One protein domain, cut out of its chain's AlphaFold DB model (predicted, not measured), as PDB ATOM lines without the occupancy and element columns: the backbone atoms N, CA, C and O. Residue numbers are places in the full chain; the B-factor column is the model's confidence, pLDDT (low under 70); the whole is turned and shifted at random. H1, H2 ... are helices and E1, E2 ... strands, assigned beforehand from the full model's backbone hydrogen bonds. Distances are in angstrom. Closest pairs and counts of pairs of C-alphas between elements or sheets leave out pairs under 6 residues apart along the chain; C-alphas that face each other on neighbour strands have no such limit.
ATOM      1  N   GLY A  10      33.398  38.498  -4.244       83.62
ATOM      2  CA  GLY A  10      33.621  39.109  -5.547       83.62
ATOM      3  C   GLY A  10      34.618  38.272  -6.344       83.62
ATOM      4  O   GLY A  10      35.680  37.922  -5.832       83.62
ATOM      5  N   THR A  11      34.333  37.981  -7.613       79.44
ATOM      6  CA  THR A  11      35.268  37.227  -8.476       79.44
ATOM      7  C   THR A  11      36.575  37.972  -8.761       79.44
ATOM      8  O   THR A  11      37.530  37.385  -9.260       79.44
ATOM      9  N   GLN A  12      36.643  39.255  -8.400       69.94
ATOM     10  CA  GLN A  12      37.840  40.089  -8.485       69.94
ATOM     11  C   GLN A  12      38.657  40.133  -7.176       69.94
ATOM     12  O   GLN A  12      39.759  40.677  -7.177       69.94
ATOM     13  N   GLU A  13      38.159  39.578  -6.061       54.38
ATOM     14  CA  GLU A  13      38.784  39.737  -4.733       54.38
ATOM     15  C   GLU A  13      39.966  38.794  -4.459       54.38
ATOM     16  O   GLU A  13      40.710  39.009  -3.502       54.38
ATOM     17  N   THR A  14      40.208  37.774  -5.283       47.62
ATOM     18  CA  THR A  14      41.287  36.810  -5.029       47.62
ATOM     19  C   THR A  14      42.220  36.672  -6.219       47.62
ATOM     20  O   THR A  14      41.879  36.045  -7.216       47.62
ATOM     21  N   ARG A  15      43.463  37.141  -6.043       46.12
ATOM     22  CA  ARG A  15      44.640  36.755  -6.849       46.12
ATOM     23  C   ARG A  15      44.890  35.233  -6.889       46.12
ATOM     24  O   ARG A  15      45.734  34.791  -7.656       46.12
ATOM     25  N   GLU A  16      44.204  34.459  -6.048       49.50
ATOM     26  CA  GLU A  16      44.438  33.026  -5.824       49.50
ATOM     27  C   GLU A  16      43.413  32.107  -6.497       49.50
ATOM     28  O   GLU A  16      43.631  30.900  -6.576       49.50
ATOM     29  N   LEU A  17      42.324  32.654  -7.040       48.38
ATOM     30  CA  LEU A  17      41.455  31.890  -7.921       48.38
ATOM     31  C   LEU A  17      41.893  32.200  -9.346       48.38
ATOM     32  O   LEU A  17      41.626  33.274  -9.869       48.38
ATOM     33  N   VAL A  18      42.594  31.228  -9.924       51.28
ATOM     34  CA  VAL A  18      42.600  30.836 -11.337       51.28
ATOM     35  C   VAL A  18      44.021  30.690 -11.910       51.28
ATOM     36  O   VAL A  18      44.642  31.612 -12.440       51.28
ATOM     37  N   VAL A  19      44.492  29.441 -11.868       50.91
ATOM     38  CA  VAL A  19      45.336  28.861 -12.918       50.91
ATOM     39  C   VAL A  19      44.465  28.858 -14.192       50.91
ATOM     40  O   VAL A  19      43.468  28.151 -14.212       50.91
ATOM     41  N   GLU A  20      44.803  29.707 -15.182       54.62
ATOM     42  CA  GLU A  20      44.118  29.998 -16.481       54.62
ATOM     43  C   GLU A  20      43.053  31.119 -16.532       54.62
ATOM     44  O   GLU A  20      41.885  30.884 -16.276       54.62
ATOM     45  N   LYS A  21      43.430  32.326 -16.991       63.72
ATOM     46  CA  LYS A  21      42.590  33.534 -17.218       63.72
ATOM     47  C   LYS A  21      41.129  33.275 -17.669       63.72
ATOM     48  O   LYS A  21      40.804  33.396 -18.848       63.72
ATOM     49  N   MET A  22      40.240  32.998 -16.724       75.50
ATOM     50  CA  MET A  22      38.799  32.863 -16.932       75.50
ATOM     51  C   MET A  22      38.127  34.232 -16.758       75.50
ATOM     52  O   MET A  22      38.570  35.028 -15.927       75.50
ATOM     53  N   SER A  23      37.083  34.537 -17.537       86.12
ATOM     54  CA  SER A  23      36.361  35.804 -17.366       86.12
ATOM     55  C   SER A  23      35.622  35.831 -16.012       86.12
ATOM     56  O   SER A  23      35.221  34.773 -15.521       86.12
ATOM     57  N   PRO A  24      35.389  37.006 -15.395       87.88
ATOM     58  CA  PRO A  24      34.635  37.099 -14.142       87.88
ATOM     59  C   PRO A  24      33.254  36.427 -14.191       87.88
ATOM     60  O   PRO A  24      32.837  35.828 -13.202       87.88
ATOM     61  N   VAL A  25      32.567  36.487 -15.335       90.44
ATOM     62  CA  VAL A  25      31.254  35.853 -15.546       90.44
ATOM     63  C   VAL A  25      31.369  34.327 -15.562       90.44
ATOM     64  O   VAL A  25      30.569  33.648 -14.923       90.44
ATOM     65  N   ASP A  26      32.387  33.778 -16.227       89.31
ATOM     66  CA  ASP A  26      32.626  32.330 -16.260       89.31
ATOM     67  C   ASP A  26      33.000  31.779 -14.874       89.31
ATOM     68  O   ASP A  26      32.635  30.650 -14.533       89.31
ATOM     69  N   VAL A  27      33.702  32.578 -14.057       88.12
ATOM     70  CA  VAL A  27      33.973  32.244 -12.651       88.12
ATOM     71  C   VAL A  27      32.662  32.165 -11.873       88.12
ATOM     72  O   VAL A  27      32.429  31.158 -11.203       88.12
ATOM     73  N   VAL A  28      31.784  33.172 -12.010       90.38
ATOM     74  CA  VAL A  28      30.449  33.138 -11.393       90.38
ATOM     75  C   VAL A  28      29.692  31.890 -11.833       90.38
ATOM     76  O   VAL A  28      29.208  31.142 -10.996       90.38
ATOM     77  N   ALA A  29      29.656  31.573 -13.125       89.75
ATOM     78  CA  ALA A  29      28.927  30.410 -13.627       89.75
ATOM     79  C   ALA A  29      29.361  29.070 -12.994       89.75
ATOM     80  O   ALA A  29      28.551  28.147 -12.923       89.75
ATOM     81  N   LYS A  30      30.603  28.955 -12.503       88.00
ATOM     82  CA  LYS A  30      31.165  27.704 -11.961       88.00
ATOM     83  C   LYS A  30      31.261  27.647 -10.439       88.00
ATOM     84  O   LYS A  30      31.337  26.547  -9.898       88.00
ATOM     85  N   LEU A  31      31.316  28.790  -9.755       87.19
ATOM     86  CA  LEU A  31      31.588  28.847  -8.319       87.19
ATOM     87  C   LEU A  31      30.367  29.351  -7.538       87.19
ATOM     88  O   LEU A  31      30.065  30.544  -7.593       87.19
ATOM     89  N   PRO A  32      29.703  28.490  -6.749       89.25
ATOM     90  CA  PRO A  32      28.645  28.914  -5.840       89.25
ATOM     91  C   PRO A  32      29.094  30.004  -4.868       89.25
ATOM     92  O   PRO A  32      30.249  30.048  -4.445       89.25
ATOM     93  N   SER A  33      28.154  30.855  -4.454       87.81
ATOM     94  CA  SER A  33      28.401  31.982  -3.540       87.81
ATOM     95  C   SER A  33      29.430  32.988  -4.072       87.81
ATOM     96  O   SER A  33      30.212  33.567  -3.310       87.81
ATOM     97  N   THR A  34      29.441  33.216  -5.385       88.75
ATOM     98  CA  THR A  34      30.260  34.260  -6.012       88.75
ATOM     99  C   THR A  34      29.402  35.243  -6.790       88.75
ATOM    100  O   THR A  34      28.298  34.919  -7.239       88.75
ATOM    101  N   TYR A  35      29.903  36.471  -6.916       91.12
ATOM    102  CA  TYR A  35      29.258  37.513  -7.700       91.12
ATOM    103  C   TYR A  35      30.263  38.306  -8.534       91.12
ATOM    104  O   TYR A  35      31.438  38.446  -8.184       91.12
ATOM    105  N   TYR A  36      29.765  38.865  -9.629       91.50
ATOM    106  CA  TYR A  36      30.455  39.837 -10.460       91.50
ATOM    107  C   TYR A  36      29.472  40.946 -10.809       91.50
ATOM    108  O   TYR A  36      28.378  40.679 -11.302       91.50
ATOM    109  N   TYR A  37      29.857  42.187 -10.536       91.38
ATOM    110  CA  TYR A  37      29.095  43.346 -10.967       91.38
ATOM    111  C   TYR A  37      29.794  43.982 -12.165       91.38
ATOM    112  O   TYR A  37      30.921  44.467 -12.047       91.38
ATOM    113  N   ASP A  38      29.124  43.946 -13.310       92.56
ATOM    114  CA  ASP A  38      29.534  44.668 -14.503       92.56
ATOM    115  C   ASP A  38      29.074  46.121 -14.368       92.56
ATOM    116  O   ASP A  38      27.884  46.427 -14.468       92.56
ATOM    117  N   ASP A  39      30.017  47.022 -14.091       90.88
ATOM    118  CA  ASP A  39      29.704  48.437 -13.901       90.88
ATOM    119  C   ASP A  39      29.379  49.162 -15.217       90.88
ATOM    120  O   ASP A  39      28.646  50.151 -15.183       90.88
ATOM    121  N   ALA A  40      29.872  48.684 -16.364       94.06
ATOM    122  CA  ALA A  40      29.567  49.295 -17.657       94.06
ATOM    123  C   ALA A  40      28.107  49.025 -18.040       94.06
ATOM    124  O   ALA A  40      27.375  49.952 -18.386       94.06
ATOM    125  N   GLU A  41      27.672  47.777 -17.869       95.88
ATOM    126  CA  GLU A  41      26.321  47.327 -18.222       95.88
ATOM    127  C   GLU A  41      25.314  47.456 -17.065       95.88
ATOM    128  O   GLU A  41      24.111  47.283 -17.256       95.88
ATOM    129  N   LYS A  42      25.786  47.765 -15.849       94.38
ATOM    130  CA  LYS A  42      24.990  47.803 -14.606       94.38
ATOM    131  C   LYS A  42      24.272  46.474 -14.320       94.38
ATOM    132  O   LYS A  42      23.130  46.458 -13.861       94.38
ATOM    133  N   VAL A  43      24.958  45.350 -14.553       94.12
ATOM    134  CA  VAL A  43      24.424  43.987 -14.370       94.12
ATOM    135  C   VAL A  43      25.138  43.265 -13.227       94.12
ATOM    136  O   VAL A  43      26.364  43.195 -13.186       94.12
ATOM    137  N   LEU A  44      24.365  42.674 -12.308       91.31
ATOM    138  CA  LEU A  44      24.874  41.779 -11.267       91.31
ATOM    139  C   LEU A  44      24.723  40.316 -11.701       91.31
ATOM    140  O   LEU A  44      23.615  39.784 -11.745       91.31
ATOM    141  N   TYR A  45      25.848  39.656 -11.954       92.25
ATOM    142  CA  TYR A  45      25.933  38.209 -12.115       92.25
ATOM    143  C   TYR A  45      26.157  37.574 -10.744       92.25
ATOM    144  O   TYR A  45      27.043  38.000 -10.000       92.25
ATOM    145  N   LEU A  46      25.383  36.542 -10.410       92.12
ATOM    146  CA  LEU A  46      25.545  35.806  -9.159       92.12
ATOM    147  C   LEU A  46      25.287  34.311  -9.345       92.12
ATOM    148  O   LEU A  46      24.440  33.916 -10.146       92.12
ATOM    149  N   HIS A  47      25.990  33.495  -8.567       91.12
ATOM    150  CA  HIS A  47      25.753  32.058  -8.481       91.12
ATOM    151  C   HIS A  47      25.292  31.723  -7.078       91.12
ATOM    152  O   HIS A  47      26.049  31.857  -6.114       91.12
ATOM    153  N   THR A  48      24.031  31.321  -6.962       90.88
ATOM    154  CA  THR A  48      23.407  31.085  -5.665       90.88
ATOM    155  C   THR A  48      24.070  29.944  -4.913       90.88
ATOM    156  O   THR A  48      24.553  28.987  -5.510       90.88
ATOM    157  N   SER A  49      24.117  30.025  -3.586       87.19
ATOM    158  CA  SER A  49      24.805  29.023  -2.760       87.19
ATOM    159  C   SER A  49      24.271  27.594  -2.942       87.19
ATOM    160  O   SER A  49      25.004  26.642  -2.689       87.19
ATOM    161  N   ASP A  50      23.029  27.442  -3.406       88.88
ATOM    162  CA  ASP A  50      22.345  26.165  -3.621       88.88
ATOM    163  C   ASP A  50      21.938  25.904  -5.087       88.88
ATOM    164  O   ASP A  50      21.240  24.931  -5.375       88.88
ATOM    165  N   GLY A  51      22.335  26.779  -6.017       86.50
ATOM    166  CA  GLY A  51      21.999  26.686  -7.439       86.50
ATOM    167  C   GLY A  51      20.539  26.999  -7.801       86.50
ATOM    168  O   GLY A  51      20.203  27.009  -8.987       86.50
ATOM    169  N   ARG A  52      19.646  27.285  -6.838       89.88
ATOM    170  CA  ARG A  52      18.270  27.719  -7.148       89.88
ATOM    171  C   ARG A  52      18.266  29.166  -7.650       89.88
ATOM    172  O   ARG A  52      19.156  29.933  -7.293       89.88
ATOM    173  N   PRO A  53      17.265  29.601  -8.434       87.19
ATOM    174  CA  PRO A  53      17.236  30.963  -8.961       87.19
ATOM    175  C   PRO A  53      17.337  32.044  -7.865       87.19
ATOM    176  O   PRO A  53      16.798  31.848  -6.770       87.19
ATOM    177  N   PRO A  54      17.932  33.221  -8.145       85.12
ATOM    178  CA  PRO A  54      18.010  34.322  -7.178       85.12
ATOM    179  C   PRO A  54      16.641  34.745  -6.627       85.12
ATOM    180  O   PRO A  54      16.526  35.075  -5.456       85.12
ATOM    181  N   ALA A  55      15.578  34.643  -7.434       86.88
ATOM    182  CA  ALA A  55      14.203  34.935  -7.016       86.88
ATOM    183  C   ALA A  55      13.659  34.003  -5.910       86.88
ATOM    184  O   ALA A  55      12.655  34.323  -5.282       86.88
ATOM    185  N   ALA A  56      14.306  32.859  -5.660       89.31
ATOM    186  CA  ALA A  56      13.992  31.968  -4.541       89.31
ATOM    187  C   ALA A  56      14.717  32.361  -3.237       89.31
ATOM    188  O   ALA A  56      14.634  31.631  -2.245       89.31
ATOM    189  N   HIS A  57      15.442  33.483  -3.245       84.06
ATOM    190  CA  HIS A  57      16.275  33.957  -2.152       84.06
ATOM    191  C   HIS A  57      15.928  35.392  -1.765       84.06
ATOM    192  O   HIS A  57      15.526  36.215  -2.584       84.06
TER     193      HIS A  57
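AT A GLANCE: This is residues 10 to 57 of the 312 residues of the protein "Right-handed parallel beta-helix repeat-containing protein" of Deltaproteobacteria bacterium (UniProt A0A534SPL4). With little regular structure, the domain is a small two-stranded hairpin, E1 and E2, with one short helix, H1, packed near its open end; a long loop, residues 10 to 23, and a tail, residues 48 to 57, extend to opposite sides. The 48 printed residues run H1, E1, E2, a mixed class with 17 residues in named elements. The whole is only just compact, close to loose, with a radius of gyration of the C-alphas of 11.1 A and spans of 32 by 25 by 14 A.

HOW THE PARTS SIT: H1, residues 24 to 30, has every O i to N i+4 pair within hydrogen-bond range. Its Val 28 comes closest to E1, residues 34 to 38, with C-alphas of Val 28 and Thr 34 5.5 A apart. E2, residues 43 to 47, forms an antiparallel hairpin with E1, at 168 degrees; N 45 and O 36 are 2.8 A apart, within hydrogen-bond range. The closest C-alphas of H1 and E2, Val 28 and His 47, are 5.6 A apart.

IN THESE COORDINATES: H1 begins at C-alpha 24 (34.635, 37.099, -14.142) and is 10.3 A long. E1 measures 13.5 A and E2 13.4 A, ending at C-alpha 47 (25.753, 32.058, -8.481).

THE WHOLE: The farthest C-alphas, Val 19 and Ala 56, are 32.6 A apart. The printed part has no cut, and both links are tight. Residues 12 to 21 have pLDDT under 70.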